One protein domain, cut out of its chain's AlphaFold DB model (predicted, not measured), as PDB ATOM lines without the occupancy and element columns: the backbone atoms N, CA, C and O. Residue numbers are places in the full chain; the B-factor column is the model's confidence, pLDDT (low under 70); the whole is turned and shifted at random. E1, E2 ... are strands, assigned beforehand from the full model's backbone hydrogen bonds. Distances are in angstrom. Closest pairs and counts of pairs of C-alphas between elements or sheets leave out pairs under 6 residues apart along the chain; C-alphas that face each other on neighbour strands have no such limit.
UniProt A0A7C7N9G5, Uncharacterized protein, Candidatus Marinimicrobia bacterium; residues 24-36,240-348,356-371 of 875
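Overview. This is residues 24 to 36, 240 to 348 and 356 to 371 of the 875 residues of an uncharacterized protein of Candidatus Marinimicrobia bacterium (UniProt A0A7C7N9G5). Two sheets lie face to face as an elongated sandwich: E1, E10, E3 and E6 make one layer and E8, E4 and E5 the other, with their strands running nearly along the same long axis. At one end E4 turns aside and the second sheet goes on through E7 to E2, which stand crosswise there; at the opposite end E9, paired with residues 34 to 35, reaches beyond both layers. The printed part has 138 residues with no named helix and ten named strands, E1 to E10 in order along the chain, and is all strand in class, though the strands hold 68 residues, under half. The first sheet has the order E1, E10, E3, E6, all antiparallel, while the second is branched at E4 and its neighbour pairs are antiparallel. The whole is compact, with a radius of gyration of the C-alphas of 16.7 A, and spans 54 by 29 by 27 A.

Along the chain. E1, residues 25 to 30, begins at C-alpha 25 (-25.247, 39.413, -43.562) and is 16.7 A long. After the first cut and residues 240 to 254, E2 holds residues 255 to 262, 16.3 A, and bends by 85 degrees at residue 258. E3 is residues 272 to 280, 24.2 A. E4, residues 286 to 296, is the longest strand by residues; it starts at C-alpha 286 (-0.802, 48.547, -47.774), measures 26.6 A and bends by 73 degrees at residue 293. E5, residues 301 to 308, is 20.3 A, and E6, residues 314 to 319, is 16.8 A. E7 is short, residues 324 to 326, 6.7 A. E8, residues 340 to 346, is 20.0 A. Past the second cut come E9, residues 359 to 361, 5.6 A, and E10, residues 363 to 369, 20.2 A, which ends at C-alpha 369 (-25.107, 44.517, -45.232).

Arrangement. E1 is an edge strand, antiparallel to E10 at 176 degrees, with N 27 and O 367 within hydrogen-bond range at 2.8 A. E10 is antiparallel to E3 at 175 degrees, and N 274 and O 368 are 2.9 A apart. E3 is antiparallel to E6, the other edge strand, at 168 degrees, with N 316 and O 275 at 2.8 A. In the branched sheet E4 has E5 on one side and E7 and E8 on the other side, E8 beside residues 286 to 292 and E7 beside residues 294 to 296. E4 and E5 form a hairpin, antiparallel at 175 degrees, with N 288 and O 307 at 2.8 A. E4 and E8 are antiparallel at 171 degrees, with N 289 and O 343 at 2.9 A. E4 and E7 are antiparallel, with N 324 and O 296 at 2.8 A. E7 is antiparallel to E2 at 154 degrees, with N 260 and O 325 at 2.9 A. The branched sheet is twisted. Between the sheets, the closest C-alphas of E3 and E4 are those of Ser 280 and Ile 286, 7.6 A, and those of E5 and E6 are Val 302 and Phe 318, 7.4 A. Strands apart across the sheets include E1 and E8, and E10 and E4. E9 pairs with no named strand, and it runs on into E10 across a break of 1 residue, at 53 degrees. Residues 240 to 241 pair antiparallel with residues 345 to 346 of E8.

Size, cuts and confidence. The two C-alphas farthest apart are those of Asp 332 and Asp 356, 56.2 A, while the first and last printed C-alphas, of Asn 24 and Asp 371, are 5.1 A apart. Residues 37 to 239 are not printed, with 17.7 A between C-alphas 36 and 240; residues 349 to 355 are not printed, with 23.6 A between C-alphas 348 and 356. Of the links that are printed whole, E7 to E8 is long, with 13 residues. The mean pLDDT of the printed part is 87.8, and residues 253 to 255, of which 255 belongs to E2, are under 70 in this model.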
ATOM      1  N   ASN A  24     -29.303  40.830 -44.426       85.06
ATOM      2  CA  ASN A  24     -28.751  40.908 -43.064       85.06
ATOM      3  C   ASN A  24     -27.531  39.999 -42.819       85.06
ATOM      4  O   ASN A  24     -27.559  39.094 -41.977       85.06
ATOM      5  N   GLN A  25     -26.473  40.209 -43.602       87.94
ATOM      6  CA  GLN A  25     -25.247  39.413 -43.562       87.94
ATOM      7  C   GLN A  25     -24.091  40.245 -43.011       87.94
ATOM      8  O   GLN A  25     -23.921  41.406 -43.375       87.94
ATOM      9  N   SER A  26     -23.289  39.616 -42.154       90.19
ATOM     10  CA  SER A  26     -22.069  40.173 -41.574       90.19
ATOM     11  C   SER A  26     -20.910  39.243 -41.909       90.19
ATOM     12  O   SER A  26     -20.994  38.034 -41.667       90.19
ATOM     13  N   ILE A  27     -19.866  39.793 -42.519       90.75
ATOM     14  CA  ILE A  27     -18.678  39.064 -42.957       90.75
ATOM     15  C   ILE A  27     -17.478  39.652 -42.235       90.75
ATOM     16  O   ILE A  27     -17.096  40.793 -42.479       90.75
ATOM     17  N   GLU A  28     -16.863  38.841 -41.385       92.00
ATOM     18  CA  GLU A  28     -15.594  39.158 -40.738       92.00
ATOM     19  C   GLU A  28     -14.459  38.506 -41.532       92.00
ATOM     20  O   GLU A  28     -14.456  37.294 -41.769       92.00
ATOM     21  N   PHE A  29     -13.469  39.298 -41.926       90.69
ATOM     22  CA  PHE A  29     -12.267  38.812 -42.586       90.69
ATOM     23  C   PHE A  29     -11.023  39.254 -41.828       90.69
ATOM     24  O   PHE A  29     -10.838  40.429 -41.511       90.69
ATOM     25  N   GLU A  30     -10.117  38.306 -41.609       88.75
ATOM     26  CA  GLU A  30      -8.782  38.576 -41.097       88.75
ATOM     27  C   GLU A  30      -7.753  37.731 -41.851       88.75
ATOM     28  O   GLU A  30      -7.914  36.518 -42.024       88.75
ATOM     29  N   THR A  31      -6.662  38.359 -42.293       86.75
ATOM     30  CA  THR A  31      -5.550  37.628 -42.905       86.75
ATOM     31  C   THR A  31      -4.911  36.690 -41.887       86.75
ATOM     32  O   THR A  31      -4.780  37.018 -40.704       86.75
ATOM     33  N   ARG A  32      -4.421  35.538 -42.352       80.00
ATOM     34  CA  ARG A  32      -3.630  34.641 -41.501       80.00
ATOM     35  C   ARG A  32      -2.365  35.350 -40.998       80.00
ATOM     36  O   ARG A  32      -1.794  36.144 -41.742       80.00
ATOM     37  N   PRO A  33      -1.925  35.065 -39.759       74.94
ATOM     38  CA  PRO A  33      -0.687  35.627 -39.247       74.94
ATOM     39  C   PRO A  33       0.494  34.990 -39.970       74.94
ATOM     40  O   PRO A  33       0.602  33.763 -40.010       74.94
ATOM     41  N   ASP A  34       1.404  35.824 -40.450       76.50
ATOM     42  CA  ASP A  34       2.765  35.387 -40.731       76.50
ATOM     43  C   ASP A  34       3.614  35.596 -39.477       76.50
ATOM     44  O   ASP A  34       3.495  36.612 -38.789       76.50
ATOM     45  N   SER A  35       4.457  34.622 -39.143       78.50
ATOM     46  CA  SER A  35       5.432  34.756 -38.061       78.50
ATOM     47  C   SER A  35       6.728  35.344 -38.589       78.50
ATOM     48  O   SER A  35       7.166  35.021 -39.695       78.50
ATOM     49  N   THR A  36       7.380  36.159 -37.774       81.44
ATOM     50  CA  THR A  36       8.746  36.584 -38.053       81.44
ATOM     51  C   THR A  36       9.747  35.444 -37.827       81.44
ATOM     52  O   THR A  36       9.443  34.502 -37.088       81.44
ATOM     53  N   THR A 240       3.151  43.405 -53.791       89.94
ATOM     54  CA  THR A 240       2.510  42.086 -53.696       89.94
ATOM     55  C   THR A 240       1.032  42.243 -53.359       89.94
ATOM     56  O   THR A 240       0.685  42.941 -52.409       89.94
ATOM     57  N   GLU A 241       0.157  41.584 -54.117       89.56
ATOM     58  CA  GLU A 241      -1.275  41.536 -53.813       89.56
ATOM     59  C   GLU A 241      -1.544  40.509 -52.707       89.56
ATOM     60  O   GLU A 241      -1.113  39.356 -52.785       89.56
ATOM     61  N   LEU A 242      -2.232  40.946 -51.656       87.44
ATOM     62  CA  LEU A 242      -2.605  40.111 -50.527       87.44
ATOM     63  C   LEU A 242      -3.907  39.358 -50.830       87.44
ATOM     64  O   LEU A 242      -4.847  39.940 -51.382       87.44
ATOM     65  N   PRO A 243      -4.010  38.078 -50.427       83.81
ATOM     66  CA  PRO A 243      -5.241  37.320 -50.591       83.81
ATOM     67  C   PRO A 243      -6.356  37.969 -49.762       83.81
ATOM     68  O   PRO A 243      -6.243  38.069 -48.542       83.81
ATOM     69  N   THR A 244      -7.421  38.413 -50.429       80.81
ATOM     70  CA  THR A 244      -8.566  39.124 -49.830       80.81
ATOM     71  C   THR A 244      -9.893  38.557 -50.337       80.81
ATOM     72  O   THR A 244     -10.749  39.265 -50.861       80.81
ATOM     73  N   GLU A 245     -10.054  37.239 -50.208       80.06
ATOM     74  CA  GLU A 245     -11.309  36.558 -50.538       80.06
ATOM     75  C   GLU A 245     -12.309  36.727 -49.383       80.06
ATOM     76  O   GLU A 245     -12.066  36.241 -48.277       80.06
ATOM     77  N   LEU A 246     -13.418  37.428 -49.640       84.19
ATOM     78  CA  LEU A 246     -14.573  37.467 -48.742       84.19
ATOM     79  C   LEU A 246     -15.550  36.347 -49.093       84.19
ATOM     80  O   LEU A 246     -15.688  35.979 -50.262       84.19
ATOM     81  N   ASP A 247     -16.266  35.856 -48.084       86.06
ATOM     82  CA  ASP A 247     -17.398  34.964 -48.309       86.06
ATOM     83  C   ASP A 247     -18.453  35.664 -49.196       86.06
ATOM     84  O   ASP A 247     -18.691  36.868 -49.048       86.06
ATOM     85  N   PRO A 248     -19.073  34.952 -50.153       85.00
ATOM     86  CA  PRO A 248     -20.028  35.558 -51.071       85.00
ATOM     87  C   PRO A 248     -21.296  35.997 -50.333       85.00
ATOM     88  O   PRO A 248     -21.878  35.233 -49.563       85.00
ATOM     89  N   ILE A 249     -21.768  37.210 -50.628       86.12
ATOM     90  CA  ILE A 249     -23.034  37.721 -50.089       86.12
ATOM     91  C   ILE A 249     -24.161  37.245 -50.999       86.12
ATOM     92  O   ILE A 249     -24.299  37.744 -52.119       86.12
ATOM     93  N   SER A 250     -24.946  36.278 -50.530       85.81
ATOM     94  CA  SER A 250     -25.988  35.615 -51.326       85.81
ATOM     95  C   SER A 250     -27.374  36.228 -51.127       85.81
ATOM     96  O   SER A 250     -27.698  36.723 -50.045       85.81
ATOM     97  N   PHE A 251     -28.192  36.176 -52.179       81.69
ATOM     98  CA  PHE A 251     -29.608  36.543 -52.143       81.69
ATOM     99  C   PHE A 251     -30.504  35.323 -51.857       81.69
ATOM    100  O   PHE A 251     -30.108  34.191 -52.160       81.69
ATOM    101  N   PRO A 252     -31.716  35.529 -51.305       74.69
ATOM    102  CA  PRO A 252     -32.723  34.474 -51.160       74.69
ATOM    103  C   PRO A 252     -33.053  33.775 -52.494       74.69
ATOM    104  O   PRO A 252     -33.050  34.400 -53.551       74.69
ATOM    105  N   SER A 253     -33.313  32.461 -52.463       68.81
ATOM    106  CA  SER A 253     -33.476  31.629 -53.673       68.81
ATOM    107  C   SER A 253     -34.854  31.702 -54.338       68.81
ATOM    108  O   SER A 253     -35.022  31.223 -55.455       68.81
ATOM    109  N   ASP A 254     -35.842  32.219 -53.623       66.75
ATOM    110  CA  ASP A 254     -37.242  32.385 -54.020       66.75
ATOM    111  C   ASP A 254     -37.480  33.610 -54.921       66.75
ATOM    112  O   ASP A 254     -38.545  33.735 -55.526       66.75
ATOM    113  N   ILE A 255     -36.475  34.482 -55.059       68.88
ATOM    114  CA  ILE A 255     -36.544  35.709 -55.856       68.88
ATOM    115  C   ILE A 255     -35.331  35.788 -56.789       68.88
ATOM    116  O   ILE A 255     -34.183  35.828 -56.351       68.88
ATOM    117  N   GLU A 256     -35.572  35.875 -58.098       78.12
ATOM    118  CA  GLU A 256     -34.515  36.151 -59.078       78.12
ATOM    119  C   GLU A 256     -34.459  37.654 -59.372       78.12
ATOM    120  O   GLU A 256     -35.268  38.158 -60.150       78.12
ATOM    121  N   ILE A 257     -33.519  38.377 -58.749       80.44
ATOM    122  CA  ILE A 257     -33.412  39.843 -58.851       80.44
ATOM    123  C   ILE A 257     -32.535  40.259 -60.039       80.44
ATOM    124  O   ILE A 257     -31.426  39.749 -60.205       80.44
ATOM    125  N   PHE A 258     -32.981  41.241 -60.825       83.62
ATOM    126  CA  PHE A 258     -32.232  41.796 -61.962       83.62
ATOM    127  C   PHE A 258     -31.792  43.247 -61.722       83.62
ATOM    128  O   PHE A 258     -30.619  43.587 -61.916       83.62
ATOM    129  N   SER A 259     -32.721  44.107 -61.292       86.25
ATOM    130  CA  SER A 259     -32.485  45.538 -61.070       86.25
ATOM    131  C   SER A 259     -33.503  46.144 -60.088       86.25
ATOM    132  O   SER A 259     -34.469  45.486 -59.707       86.25
ATOM    133  N   GLY A 260     -33.294  47.382 -59.635       88.81
ATOM    134  CA  GLY A 260     -34.252  48.069 -58.763       88.81
ATOM    135  C   GLY A 260     -33.824  49.466 -58.315       88.81
ATOM    136  O   GLY A 260     -32.766  49.971 -58.695       88.81
ATOM    137  N   VAL A 261     -34.649  50.093 -57.479       90.00
ATOM    138  CA  VAL A 261     -34.376  51.371 -56.803       90.00
ATOM    139  C   VAL A 261     -34.666  51.193 -55.320       90.00
ATOM    140  O   VAL A 261     -35.712  50.656 -54.963       90.00
ATOM    141  N   PHE A 262     -33.754  51.630 -54.454       91.88
ATOM    142  CA  PHE A 262     -33.914  51.534 -53.004       91.88
ATOM    143  C   PHE A 262     -34.848  52.608 -52.452       91.88
ATOM    144  O   PHE A 262     -34.809  53.766 -52.863       91.88
ATOM    145  N   LYS A 263     -35.647  52.232 -51.455       90.69
ATOM    146  CA  LYS A 263     -36.575  53.120 -50.752       90.69
ATOM    147  C   LYS A 263     -35.841  54.266 -50.057       90.69
ATOM    148  O   LYS A 263     -34.776  54.068 -49.481       90.69
ATOM    149  N   THR A 264     -36.429  55.461 -50.079       91.19
ATOM    150  CA  THR A 264     -35.907  56.637 -49.366       91.19
ATOM    151  C   THR A 264     -36.458  56.756 -47.944       91.19
ATOM    152  O   THR A 264     -37.598  56.366 -47.694       91.19
ATOM    153  N   GLU A 265     -35.703  57.399 -47.048       89.00
ATOM    154  CA  GLU A 265     -36.100  57.695 -45.659       89.00
ATOM    155  C   GLU A 265     -36.368  56.427 -44.825       89.00
ATOM    156  O   GLU A 265     -37.299  56.373 -44.014       89.00
ATOM    157  N   THR A 266     -35.555  55.387 -45.023       89.81
ATOM    158  CA  THR A 266     -35.672  54.130 -44.270       89.81
ATOM    159  C   THR A 266     -35.170  54.271 -42.829       89.81
ATOM    160  O   THR A 266     -34.474  55.226 -42.466       89.81
ATOM    161  N   GLN A 267     -35.556  53.323 -41.969       88.25
ATOM    162  CA  GLN A 267     -35.094  53.275 -40.577       88.25
ATOM    163  C   GLN A 267     -33.563  53.058 -40.514       88.25
ATOM    164  O   GLN A 267     -32.956  52.677 -41.518       88.25
ATOM    165  N   PRO A 268     -32.905  53.332 -39.368       83.56
ATOM    166  CA  PRO A 268     -31.523  52.894 -39.153       83.56
ATOM    167  C   PRO A 268     -31.388  51.383 -39.388       83.56
ATOM    168  O   PRO A 268     -32.351  50.659 -39.140       83.56
ATOM    169  N   ASP A 269     -30.221  50.932 -39.851       84.50
ATOM    170  CA  ASP A 269     -29.922  49.511 -40.094       84.50
ATOM    171  C   ASP A 269     -30.799  48.851 -41.182       84.50
ATOM    172  O   ASP A 269     -31.090  47.660 -41.132       84.50
ATOM    173  N   VAL A 270     -31.227  49.639 -42.172       90.75
ATOM    174  CA  VAL A 270     -31.900  49.205 -43.411       90.75
ATOM    175  C   VAL A 270     -31.281  49.986 -44.563       90.75
ATOM    176  O   VAL A 270     -31.000  51.173 -44.382       90.75
ATOM    177  N   ASN A 271     -31.089  49.392 -45.743       93.38
ATOM    178  CA  ASN A 271     -30.449  50.071 -46.883       93.38
ATOM    179  C   ASN A 271     -29.127  50.741 -46.478       93.38
ATOM    180  O   ASN A 271     -28.862  51.910 -46.775       93.38
ATOM    181  N   GLU A 272     -28.311  50.007 -45.739       93.81
ATOM    182  CA  GLU A 272     -27.034  50.452 -45.207       93.81
ATOM    183  C   GLU A 272     -25.977  49.363 -45.390       93.81
ATOM    184  O   GLU A 272     -26.214  48.192 -45.080       93.81
ATOM    185  N   ILE A 273     -24.818  49.775 -45.905       93.62
ATOM    186  CA  ILE A 273     -23.608  48.957 -45.999       93.62
ATOM    187  C   ILE A 273     -22.589  49.568 -45.045       93.62
ATOM    188  O   ILE A 273     -22.163  50.708 -45.260       93.62
ATOM    189  N   SER A 274     -22.189  48.838 -44.008       93.19
ATOM    190  CA  SER A 274     -21.148  49.269 -43.078       93.19
ATOM    191  C   SER A 274     -19.860  48.498 -43.294       93.19
ATOM    192  O   SER A 274     -19.842  47.303 -43.568       93.19
ATOM    193  N   ILE A 275     -18.760  49.228 -43.175       93.94
ATOM    194  CA  ILE A 275     -17.414  48.686 -43.136       93.94
ATOM    195  C   ILE A 275     -16.823  49.141 -41.822       93.94
ATOM    196  O   ILE A 275     -16.736  50.345 -41.563       93.94
ATOM    197  N   SER A 276     -16.406  48.191 -41.005       94.12
ATOM    198  CA  SER A 276     -15.734  48.469 -39.745       94.12
ATOM    199  C   SER A 276     -14.457  47.668 -39.617       94.12
ATOM    200  O   SER A 276     -14.202  46.736 -40.378       94.12
ATOM    201  N   ASN A 277     -13.620  48.066 -38.662       92.94
ATOM    202  CA  ASN A 277     -12.409  47.334 -38.305       92.94
ATOM    203  C   ASN A 277     -11.417  47.175 -39.477       92.94
ATOM    204  O   ASN A 277     -10.505  46.350 -39.392       92.94
ATOM    205  N   LEU A 278     -11.544  47.996 -40.533       94.06
ATOM    206  CA  LEU A 278     -10.607  48.022 -41.650       94.06
ATOM    207  C   LEU A 278      -9.285  48.630 -41.182       94.06
ATOM    208  O   LEU A 278      -9.159  49.850 -41.030       94.06
ATOM    209  N   LYS A 279      -8.295  47.779 -40.924       93.44
ATOM    210  CA  LYS A 279      -6.968  48.177 -40.437       93.44
ATOM    211  C   LYS A 279      -5.914  47.159 -40.833       93.44
ATOM    212  O   LYS A 279      -6.222  46.016 -41.155       93.44
ATOM    213  N   SER A 280      -4.660  47.581 -40.733       92.25
ATOM    214  CA  SER A 280      -3.499  46.708 -40.857       92.25
ATOM    215  C   SER A 280      -2.540  46.942 -39.695       92.25
ATOM    216  O   SER A 280      -2.187  48.081 -39.388       92.25
ATOM    217  N   THR A 281      -2.110  45.864 -39.045       90.38
ATOM    218  CA  THR A 281      -1.017  45.874 -38.062       90.38
ATOM    219  C   THR A 281       0.318  45.445 -38.660       90.38
ATOM    220  O   THR A 281       1.304  45.397 -37.929       90.38
ATOM    221  N   PHE A 282       0.375  45.165 -39.967       88.88
ATOM    222  CA  PHE A 282       1.645  44.935 -40.649       88.88
ATOM    223  C   PHE A 282       2.541  46.182 -40.559       88.88
ATOM    224  O   PHE A 282       2.040  47.305 -40.653       88.88
ATOM    225  N   PRO A 283       3.871  46.019 -40.448       85.56
ATOM    226  CA  PRO A 283       4.835  47.119 -40.461       85.56
ATOM    227  C   PRO A 283       5.087  47.662 -41.883       85.56
ATOM    228  O   PRO A 283       6.154  48.215 -42.159       85.56
ATOM    229  N   PHE A 284       4.131  47.476 -42.796       87.69
ATOM    230  CA  PHE A 284       4.238  47.781 -44.220       87.69
ATOM    231  C   PHE A 284       3.071  48.656 -44.667       87.69
ATOM    232  O   PHE A 284       1.929  48.446 -44.253       87.69
ATOM    233  N   ASP A 285       3.357  49.569 -45.587       90.94
ATOM    234  CA  ASP A 285       2.336  50.316 -46.317       90.94
ATOM    235  C   ASP A 285       1.501  49.381 -47.224       90.94
ATOM    236  O   ASP A 285       2.049  48.717 -48.110       90.94
ATOM    237  N   ILE A 286       0.179  49.331 -46.995       91.81
ATOM    238  CA  ILE A 286      -0.802  48.547 -47.774       91.81
ATOM    239  C   ILE A 286      -1.862  49.482 -48.350       91.81
ATOM    240  O   ILE A 286      -2.581  50.143 -47.596       91.81
ATOM    241  N   ASP A 287      -1.999  49.484 -49.671       93.56
ATOM    242  CA  ASP A 287      -3.075  50.165 -50.381       93.56
ATOM    243  C   ASP A 287      -4.302  49.256 -50.488       93.56
ATOM    244  O   ASP A 287      -4.227  48.153 -51.024       93.56
ATOM    245  N   TYR A 288      -5.442  49.728 -49.991       94.19
ATOM    246  CA  TYR A 288      -6.707  49.001 -49.993       94.19
ATOM    247  C   TYR A 288      -7.767  49.698 -50.837       94.19
ATOM    248  O   TYR A 288      -7.908  50.923 -50.788       94.19
ATOM    249  N   TYR A 289      -8.552  48.906 -51.561       93.50
ATOM    250  CA  TYR A 289      -9.680  49.346 -52.371       93.50
ATOM    251  C   TYR A 289     -10.827  48.331 -52.302       93.50
ATOM    252  O   TYR A 289     -10.597  47.122 -52.345       93.50
ATOM    253  N   MET A 290     -12.063  48.830 -52.240       92.69
ATOM    254  CA  MET A 290     -13.278  48.011 -52.294       92.69
ATOM    255  C   MET A 290     -14.378  48.730 -53.071       92.69
ATOM    256  O   MET A 290     -14.609  49.921 -52.857       92.69
ATOM    257  N   ASN A 291     -15.093  48.008 -53.933       92.06
ATOM    258  CA  ASN A 291     -16.191  48.547 -54.728       92.06
ATOM    259  C   ASN A 291     -17.355  47.560 -54.857       92.06
ATOM    260  O   ASN A 291     -17.211  46.483 -55.435       92.06
ATOM    261  N   PHE A 292     -18.531  47.968 -54.384       91.75
ATOM    262  CA  PHE A 292     -19.776  47.238 -54.567       91.75
ATOM    263  C   PHE A 292     -20.434  47.672 -55.877       91.75
ATOM    264  O   PHE A 292     -21.131  48.687 -55.948       91.75
ATOM    265  N   ARG A 293     -20.240  46.886 -56.937       89.12
ATOM    266  CA  ARG A 293     -20.659  47.271 -58.297       89.12
ATOM    267  C   ARG A 293     -22.171  47.319 -58.495       89.12
ATOM    268  O   ARG A 293     -22.627  47.914 -59.466       89.12
ATOM    269  N   ASN A 294     -22.926  46.665 -57.617       91.25
ATOM    270  CA  ASN A 294     -24.377  46.551 -57.727       91.25
ATOM    271  C   ASN A 294     -25.132  47.818 -57.317       91.25
ATOM    272  O   ASN A 294     -26.275  47.976 -57.731       91.25
ATOM    273  N   PHE A 295     -24.528  48.699 -56.512       92.31
ATOM    274  CA  PHE A 295     -25.203  49.854 -55.913       92.31
ATOM    275  C   PHE A 295     -24.628  51.145 -56.483       92.31
ATOM    276  O   PHE A 295     -23.419  51.355 -56.395       92.31
ATOM    277  N   SER A 296     -25.474  52.027 -57.016       88.19
ATOM    278  CA  SER A 296     -25.043  53.322 -57.557       88.19
ATOM    279  C   SER A 296     -25.976  54.460 -57.167       88.19
ATOM    280  O   SER A 296     -27.193  54.303 -57.176       88.19
ATOM    281  N   ASP A 297     -25.404  55.634 -56.905       87.06
ATOM    282  CA  ASP A 297     -26.145  56.881 -56.672       87.06
ATOM    283  C   ASP A 297     -26.628  57.561 -57.974       87.06
ATOM    284  O   ASP A 297     -27.099  58.701 -57.961       87.06
ATOM    285  N   GLY A 298     -26.488  56.875 -59.115       76.75
ATOM    286  CA  GLY A 298     -26.750  57.396 -60.456       76.75
ATOM    287  C   GLY A 298     -25.516  57.988 -61.146       76.75
ATOM    288  O   GLY A 298     -25.598  58.345 -62.325       76.75
ATOM    289  N   SER A 299     -24.378  58.082 -60.452       76.44
ATOM    290  CA  SER A 299     -23.094  58.505 -61.018       76.44
ATOM    291  C   SER A 299     -21.973  57.503 -60.761       76.44
ATOM    292  O   SER A 299     -21.421  56.969 -61.725       76.44
ATOM    293  N   ASP A 300     -21.688  57.207 -59.495       80.56
ATOM    294  CA  ASP A 300     -20.630  56.296 -59.064       80.56
ATOM    295  C   ASP A 300     -21.236  55.123 -58.284       80.56
ATOM    296  O   ASP A 300     -22.373  55.180 -57.800       80.56
ATOM    297  N   SER A 301     -20.491  54.022 -58.197       87.81
ATOM    298  CA  SER A 301     -20.853  52.893 -57.346       87.81
ATOM    299  C   SER A 301     -20.427  53.121 -55.894       87.81
ATOM    300  O   SER A 301     -19.540  53.932 -55.608       87.81
ATOM    301  N   VAL A 302     -21.054  52.407 -54.957       89.88
ATOM    302  CA  VAL A 302     -20.658  52.440 -53.541       89.88
ATOM    303  C   VAL A 302     -19.264  51.839 -53.400       89.88
ATOM    304  O   VAL A 302     -19.055  50.658 -53.663       89.88
ATOM    305  N   GLN A 303     -18.303  52.654 -52.971       91.44
ATOM    306  CA  GLN A 303     -16.901  52.253 -52.905       91.44
ATOM    307  C   GLN A 303     -16.179  52.854 -51.701       91.44
ATOM    308  O   GLN A 303     -16.428  53.994 -51.299       91.44
ATOM    309  N   VAL A 304     -15.207  52.105 -51.186       89.62
ATOM    310  CA  VAL A 304     -14.115  52.651 -50.383       89.62
ATOM    311  C   VAL A 304     -13.002  53.037 -51.352       89.62
ATOM    312  O   VAL A 304     -12.377  52.153 -51.945       89.62
ATOM    313  N   PRO A 305     -12.741  54.342 -51.545       87.56
ATOM    314  CA  PRO A 305     -11.685  54.775 -52.445       87.56
ATOM    315  C   PRO A 305     -10.322  54.295 -51.937       87.56
ATOM    316  O   PRO A 305     -10.140  54.098 -50.734       87.56
ATOM    317  N   LEU A 306      -9.370  54.170 -52.867       89.44
ATOM    318  CA  LEU A 306      -8.009  53.713 -52.587       89.44
ATOM    319  C   LEU A 306      -7.422  54.414 -51.352       89.44
ATOM    320  O   LEU A 306      -7.366  55.649 -51.296       89.44
ATOM    321  N   ARG A 307      -6.976  53.624 -50.373       90.94
ATOM    322  CA  ARG A 307      -6.502  54.127 -49.084       90.94
ATOM    323  C   ARG A 307      -5.324  53.331 -48.546       90.94
ATOM    324  O   ARG A 307      -5.370  52.111 -48.503       90.94
ATOM    325  N   LEU A 308      -4.353  54.051 -47.992       91.94
ATOM    326  CA  LEU A 308      -3.287  53.472 -47.184       91.94
ATOM    327  C   LEU A 308      -3.819  53.020 -45.811       91.94
ATOM    328  O   LEU A 308      -4.327  53.841 -45.035       91.94
ATOM    329  N   LEU A 309      -3.706  51.727 -45.510       91.25
ATOM    330  CA  LEU A 309      -4.117  51.152 -44.231       91.25
ATOM    331  C   LEU A 309      -3.145  51.515 -43.106       91.25
ATOM    332  O   LEU A 309      -1.944  51.660 -43.302       91.25
ATOM    333  N   THR A 310      -3.685  51.639 -41.895       90.12
ATOM    334  CA  THR A 310      -2.903  51.884 -40.675       90.12
ATOM    335  C   THR A 310      -3.399  50.975 -39.558       90.12
ATOM    336  O   THR A 310      -4.440  50.336 -39.700       90.12
ATOM    337  N   SER A 311      -2.719  50.976 -38.410       88.38
ATOM    338  CA  SER A 311      -3.156  50.234 -37.219       88.38
ATOM    339  C   SER A 311      -4.422  50.797 -36.563       88.38
ATOM    340  O   SER A 311      -5.011  50.155 -35.693       88.38
ATOM    341  N   THR A 312      -4.857  51.994 -36.968       91.69
ATOM    342  CA  THR A 312      -6.129  52.577 -36.531       91.69
ATOM    343  C   THR A 312      -7.243  52.126 -37.468       91.69
ATOM    344  O   THR A 312      -7.137  52.327 -38.677       91.69
ATOM    345  N   ALA A 313      -8.308  51.554 -36.896       91.69
ATOM    346  CA  ALA A 313      -9.497  51.144 -37.633       91.69
ATOM    347  C   ALA A 313     -10.119  52.312 -38.401       91.69
ATOM    348  O   ALA A 313     -10.301  53.409 -37.860       91.69
ATOM    349  N   PHE A 314     -10.426  52.061 -39.669       92.25
ATOM    350  CA  PHE A 314     -11.311  52.893 -40.456       92.25
ATOM    351  C   PHE A 314     -12.703  52.272 -40.468       92.25
ATOM    352  O   PHE A 314     -12.880  51.158 -40.954       92.25
ATOM    353  N   ASP A 315     -13.670  53.049 -39.990       93.38
ATOM    354  CA  ASP A 315     -15.075  52.679 -39.997       93.38
ATOM    355  C   ASP A 315     -15.845  53.679 -40.869       93.38
ATOM    356  O   ASP A 315     -15.631  54.897 -40.789       93.38
ATOM    357  N   THR A 316     -16.732  53.179 -41.720       93.88
ATOM    358  CA  THR A 316     -17.613  53.982 -42.569       93.88
ATOM    359  C   THR A 316     -18.917  53.242 -42.816       93.88
ATOM    360  O   THR A 316     -18.942  52.019 -42.863       93.88
ATOM    361  N   ALA A 317     -19.997  53.985 -43.021       92.56
ATOM    362  CA  ALA A 317     -21.281  53.429 -43.418       92.56
ATOM    363  C   ALA A 317     -21.833  54.201 -44.614       92.56
ATOM    364  O   ALA A 317     -21.700  55.428 -44.696       92.56
ATOM    365  N   PHE A 318     -22.435  53.477 -45.548       92.69
ATOM    366  CA  PHE A 318     -23.054  54.007 -46.751       92.69
ATOM    367  C   PHE A 318     -24.556  53.782 -46.665       92.69
ATOM    368  O   PHE A 318     -25.026  52.652 -46.773       92.69
ATOM    369  N   LYS A 319     -25.311  54.870 -46.497       93.06
ATOM    370  CA  LYS A 319     -26.767  54.843 -46.630       93.06
ATOM    371  C   LYS A 319     -27.113  54.850 -48.117       93.06
ATOM    372  O   LYS A 319     -26.805  55.824 -48.800       93.06
ATOM    373  N   ILE A 320     -27.736  53.781 -48.597       93.69
ATOM    374  CA  ILE A 320     -28.050  53.557 -50.018       93.69
ATOM    375  C   ILE A 320     -29.521  53.848 -50.355       93.69
ATOM    376  O   ILE A 320     -30.032  53.424 -51.386       93.69
ATOM    377  N   ASP A 321     -30.211  54.611 -49.509       93.12
ATOM    378  CA  ASP A 321     -31.556  55.121 -49.788       93.12
ATOM    379  C   ASP A 321     -31.599  55.893 -51.118       93.12
ATOM    380  O   ASP A 321     -30.830  56.833 -51.333       93.12
ATOM    381  N   GLY A 322     -32.529  55.527 -52.004       89.75
ATOM    382  CA  GLY A 322     -32.689  56.146 -53.323       89.75
ATOM    383  C   GLY A 322     -31.643  55.734 -54.364       89.75
ATOM    384  O   GLY A 322     -31.671  56.255 -55.480       89.75
ATOM    385  N   TYR A 323     -30.716  54.829 -54.031       93.81
ATOM    386  CA  TYR A 323     -29.720  54.337 -54.981       93.81
ATOM    387  C   TYR A 323     -30.381  53.389 -55.985       93.81
ATOM    388  O   TYR A 323     -31.373  52.720 -55.694       93.81
ATOM    389  N   THR A 324     -29.802  53.306 -57.176       91.19
ATOM    390  CA  THR A 324     -30.153  52.289 -58.167       91.19
ATOM    391  C   THR A 324     -29.376  51.004 -57.907       91.19
ATOM    392  O   THR A 324     -28.186  51.044 -57.579       91.19
ATOM    393  N   PHE A 325     -30.049  49.878 -58.103       89.81
ATOM    394  CA  PHE A 325     -29.510  48.532 -58.032       89.81
ATOM    395  C   PHE A 325     -29.486  47.900 -59.423       89.81
ATOM    396  O   PHE A 325     -30.491  47.937 -60.134       89.81
ATOM    397  N   ALA A 326     -28.365  47.301 -59.820       88.12
ATOM    398  CA  ALA A 326     -28.255  46.615 -61.107       88.12
ATOM    399  C   ALA A 326     -27.294  45.426 -61.044       88.12
ATOM    400  O   ALA A 326     -26.309  45.451 -60.303       88.12
ATOM    401  N   ASN A 327     -27.541  44.399 -61.863       86.75
ATOM    402  CA  ASN A 327     -26.591  43.307 -62.060       86.75
ATOM    403  C   ASN A 327     -25.448  43.715 -63.023       86.75
ATOM    404  O   ASN A 327     -25.700  43.948 -64.211       86.75
ATOM    405  N   PRO A 328     -24.173  43.725 -62.581       83.25
ATOM    406  CA  PRO A 328     -23.025  44.031 -63.439       83.25
ATOM    407  C   PRO A 328     -22.817  43.042 -64.594       83.25
ATOM    408  O   PRO A 328     -22.154  43.389 -65.572       83.25
ATOM    409  N   ALA A 329     -23.360  41.822 -64.500       81.62
ATOM    410  CA  ALA A 329     -23.309  40.818 -65.564       81.62
ATOM    411  C   ALA A 329     -24.249  41.134 -66.749       81.62
ATOM    412  O   ALA A 329     -24.098  40.539 -67.819       81.62
ATOM    413  N   GLY A 330     -25.175  42.087 -66.586       78.69
ATOM    414  CA  GLY A 330     -26.100  42.562 -67.615       78.69
ATOM    415  C   GLY A 330     -27.571  42.450 -67.209       78.69
ATOM    416  O   GLY A 330     -27.928  41.659 -66.340       78.69
ATOM    417  N   GLU A 331     -28.422  43.217 -67.894       76.69
ATOM    418  CA  GLU A 331     -29.863  43.373 -67.607       76.69
ATOM    419  C   GLU A 331     -30.665  42.056 -67.688       76.69
ATOM    420  O   GLU A 331     -31.719  41.932 -67.080       76.69
ATOM    421  N   ASP A 332     -30.158  41.050 -68.405       76.44
ATOM    422  CA  ASP A 332     -30.829  39.758 -68.607       76.44
ATOM    423  C   ASP A 332     -30.371  38.648 -67.646       76.44
ATOM    424  O   ASP A 332     -30.803  37.501 -67.778       76.44
ATOM    425  N   SER A 333     -29.454  38.942 -66.723       80.69
ATOM    426  CA  SER A 333     -28.897  37.943 -65.805       80.69
ATOM    427  C   SER A 333     -29.471  38.121 -64.405       80.69
ATOM    428  O   SER A 333     -29.352  39.199 -63.828       80.69
ATOM    429  N   ALA A 334     -30.040  37.060 -63.831       80.25
ATOM    430  CA  ALA A 334     -30.455  37.068 -62.432       80.25
ATOM    431  C   ALA A 334     -29.218  37.131 -61.524       80.25
ATOM    432  O   ALA A 334     -28.231  36.415 -61.742       80.25
ATOM    433  N   LEU A 335     -29.258  37.998 -60.519       82.12
ATOM    434  CA  LEU A 335     -28.201  38.145 -59.533       82.12
ATOM    435  C   LEU A 335     -28.427  37.159 -58.387       82.12
ATOM    436  O   LEU A 335     -29.460  37.187 -57.729       82.12
ATOM    437  N   LYS A 336     -27.439  36.297 -58.147       82.69
ATOM    438  CA  LYS A 336     -27.458  35.334 -57.035       82.69
ATOM    439  C   LYS A 336     -26.594  35.777 -55.860       82.69
ATOM    440  O   LYS A 336     -26.909  35.472 -54.716       82.69
ATOM    441  N   GLU A 337     -25.518  36.500 -56.155       87.44
ATOM    442  CA  GLU A 337     -24.525  36.977 -55.195       87.44
ATOM    443  C   GLU A 337     -24.120  38.411 -55.553       87.44
ATOM    444  O   GLU A 337     -24.109  38.774 -56.733       87.44
ATOM    445  N   LEU A 338     -23.776  39.235 -54.560       87.50
ATOM    446  CA  LEU A 338     -23.237  40.573 -54.817       87.50
ATOM    447  C   LEU A 338     -21.858  40.500 -55.477       87.50
ATOM    448  O   LEU A 338     -21.000  39.700 -55.119       87.50
ATOM    449  N   THR A 339     -21.626  41.394 -56.434       86.94
ATOM    450  CA  THR A 339     -20.332  41.572 -57.092       86.94
ATOM    451  C   THR A 339     -19.536  42.646 -56.358       86.94
ATOM    452  O   THR A 339     -19.798  43.846 -56.505       86.94
ATOM    453  N   VAL A 340     -18.546  42.200 -55.588       88.62
ATOM    454  CA  VAL A 340     -17.639  43.069 -54.835       88.62
ATOM    455  C   VAL A 340     -16.233  42.939 -55.411       88.62
ATOM    456  O   VAL A 340     -15.653  41.856 -55.400       88.62
ATOM    457  N   ASP A 341     -15.685  44.043 -55.916       89.44
ATOM    458  CA  ASP A 341     -14.277  44.111 -56.310       89.44
ATOM    459  C   ASP A 341     -13.459  44.525 -55.081       89.44
ATOM    460  O   ASP A 341     -13.712  45.585 -54.505       89.44
ATOM    461  N   ILE A 342     -12.477  43.716 -54.687       91.19
ATOM    462  CA  ILE A 342     -11.610  43.973 -53.528       91.19
ATOM    463  C   ILE A 342     -10.162  43.817 -53.968       91.19
ATOM    464  O   ILE A 342      -9.838  42.905 -54.724       91.19
ATOM    465  N   SER A 343      -9.295  44.716 -53.509       91.75
ATOM    466  CA  SER A 343      -7.852  44.582 -53.692       91.75
ATOM    467  C   SER A 343      -7.110  45.178 -52.499       91.75
ATOM    468  O   SER A 343      -7.454  46.257 -52.007       91.75
ATOM    469  N   ALA A 344      -6.088  44.463 -52.037       92.44
ATOM    470  CA  ALA A 344      -5.151  44.913 -51.018       92.44
ATOM    471  C   ALA A 344      -3.729  44.660 -51.520       92.44
ATOM    472  O   ALA A 344      -3.349  43.513 -51.749       92.44
ATOM    473  N   VAL A 345      -2.940  45.716 -51.697       92.88
ATOM    474  CA  VAL A 345      -1.615  45.640 -52.322       92.88
ATOM    475  C   VAL A 345      -0.564  46.215 -51.383       92.88
ATOM    476  O   VAL A 345      -0.628  47.377 -50.987       92.88
ATOM    477  N   LEU A 346       0.424  45.396 -51.028       91.00
ATOM    478  CA  LEU A 346       1.638  45.838 -50.343       91.00
ATOM    479  C   LEU A 346       2.451  46.739 -51.272       91.00
ATOM    480  O   LEU A 346       2.715  46.355 -52.411       91.00
ATOM    481  N   GLN A 347       2.907  47.893 -50.788       92.12
ATOM    482  CA  GLN A 347       3.815  48.754 -51.548       92.12
ATOM    483  C   GLN A 347       5.259  48.243 -51.492       92.12
ATOM    484  O   GLN A 347       5.741  47.802 -50.444       92.12
ATOM    485  N   ALA A 348       5.982  48.386 -52.607       90.56
ATOM    486  CA  ALA A 348       7.423  48.157 -52.642       90.56
ATOM    487  C   ALA A 348       8.154  49.198 -51.774       90.56
ATOM    488  O   ALA A 348       8.113  50.397 -52.060       90.56
ATOM    489  N   ASP A 356      12.277  37.949 -33.445       83.12
ATOM    490  CA  ASP A 356      11.899  37.367 -32.151       83.12
ATOM    491  C   ASP A 356      10.822  36.272 -32.244       83.12
ATOM    492  O   ASP A 356      10.353  35.778 -31.217       83.12
ATOM    493  N   GLY A 357      10.406  35.894 -33.457       82.00
ATOM    494  CA  GLY A 357       9.341  34.912 -33.677       82.00
ATOM    495  C   GLY A 357       7.922  35.441 -33.426       82.00
ATOM    496  O   GLY A 357       6.968  34.660 -33.435       82.00
ATOM    497  N   SER A 358       7.752  36.747 -33.186       86.31
ATOM    498  CA  SER A 358       6.434  37.375 -33.024       86.31
ATOM    499  C   SER A 358       5.621  37.386 -34.325       86.31
ATOM    500  O   SER A 358       6.158  37.212 -35.421       86.31
ATOM    501  N   GLU A 359       4.302  37.582 -34.217       87.12
ATOM    502  CA  GLU A 359       3.443  37.777 -35.392       87.12
ATOM    503  C   GLU A 359       3.813  39.080 -36.116       87.12
ATOM    504  O   GLU A 359       3.875  40.145 -35.503       87.12
ATOM    505  N   LEU A 360       4.018  38.997 -37.430       86.12
ATOM    506  CA  LEU A 360       4.416  40.117 -38.277       86.12
ATOM    507  C   LEU A 360       3.311  41.172 -38.400       86.12
ATOM    508  O   LEU A 360       3.600  42.358 -38.494       86.12
ATOM    509  N   GLY A 361       2.048  40.749 -38.405       87.38
ATOM    510  CA  GLY A 361       0.892  41.627 -38.526       87.38
ATOM    511  C   GLY A 361      -0.314  40.913 -39.125       87.38
ATOM    512  O   GLY A 361      -0.236  39.751 -39.521       87.38
ATOM    513  N   ARG A 362      -1.447  41.615 -39.141       89.69
ATOM    514  CA  ARG A 362      -2.726  41.160 -39.691       89.69
ATOM    515  C   ARG A 362      -3.456  42.330 -40.327       89.69
ATOM    516  O   ARG A 362      -3.378  43.459 -39.837       89.69
ATOM    517  N   MET A 363      -4.202  42.048 -41.380       91.00
ATOM    518  CA  MET A 363      -5.217  42.939 -41.916       91.00
ATOM    519  C   MET A 363      -6.589  42.378 -41.549       91.00
ATOM    520  O   MET A 363      -6.830  41.189 -41.741       91.00
ATOM    521  N   SER A 364      -7.471  43.234 -41.039       92.38
ATOM    522  CA  SER A 364      -8.857  42.887 -40.720       92.38
ATOM    523  C   SER A 364      -9.824  43.806 -41.454       92.38
ATOM    524  O   SER A 364      -9.476  44.958 -41.722       92.38
ATOM    525  N   ILE A 365     -11.014  43.302 -41.766       93.50
ATOM    526  CA  ILE A 365     -12.166  44.067 -42.245       93.50
ATOM    527  C   ILE A 365     -13.449  43.324 -41.879       93.50
ATOM    528  O   ILE A 365     -13.553  42.125 -42.116       93.50
ATOM    529  N   ASP A 366     -14.426  44.068 -41.377       93.56
ATOM    530  CA  ASP A 366     -15.777  43.580 -41.142       93.56
ATOM    531  C   ASP A 366     -16.711  44.320 -42.112       93.56
ATOM    532  O   ASP A 366     -16.638  45.550 -42.232       93.56
ATOM    533  N   VAL A 367     -17.539  43.578 -42.846       93.31
ATOM    534  CA  VAL A 367     -18.511  44.102 -43.813       93.31
ATOM    535  C   VAL A 367     -19.900  43.656 -43.391       93.31
ATOM    536  O   VAL A 367     -20.187  42.459 -43.417       93.31
ATOM    537  N   ASP A 368     -20.781  44.604 -43.074       92.12
ATOM    538  CA  ASP A 368     -22.187  44.312 -42.804       92.12
ATOM    539  C   ASP A 368     -23.085  44.910 -43.880       92.12
ATOM    540  O   ASP A 368     -22.926  46.057 -44.312       92.12
ATOM    541  N   ILE A 369     -24.065  44.117 -44.296       92.31
ATOM    542  CA  ILE A 369     -25.107  44.517 -45.232       92.31
ATOM    543  C   ILE A 369     -26.437  44.259 -44.555       92.31
ATOM    544  O   ILE A 369     -26.820  43.113 -44.315       92.31
ATOM    545  N   SER A 370     -27.123  45.353 -44.247       92.56
ATOM    546  CA  SER A 370     -28.461  45.329 -43.662       92.56
ATOM    547  C   SER A 370     -29.530  44.801 -44.628       92.56
ATOM    548  O   SER A 370     -29.265  44.506 -45.797       92.56
ATOM    549  N   ASP A 371     -30.763  44.689 -44.137       91.62
ATOM    550  CA  ASP A 371     -31.917  44.391 -44.979       91.62
ATOM    551  C   ASP A 371     -32.091  45.438 -46.088       91.62
ATOM    552  O   ASP A 371     -31.882  46.641 -45.890       91.62
TER     553      ASP A 371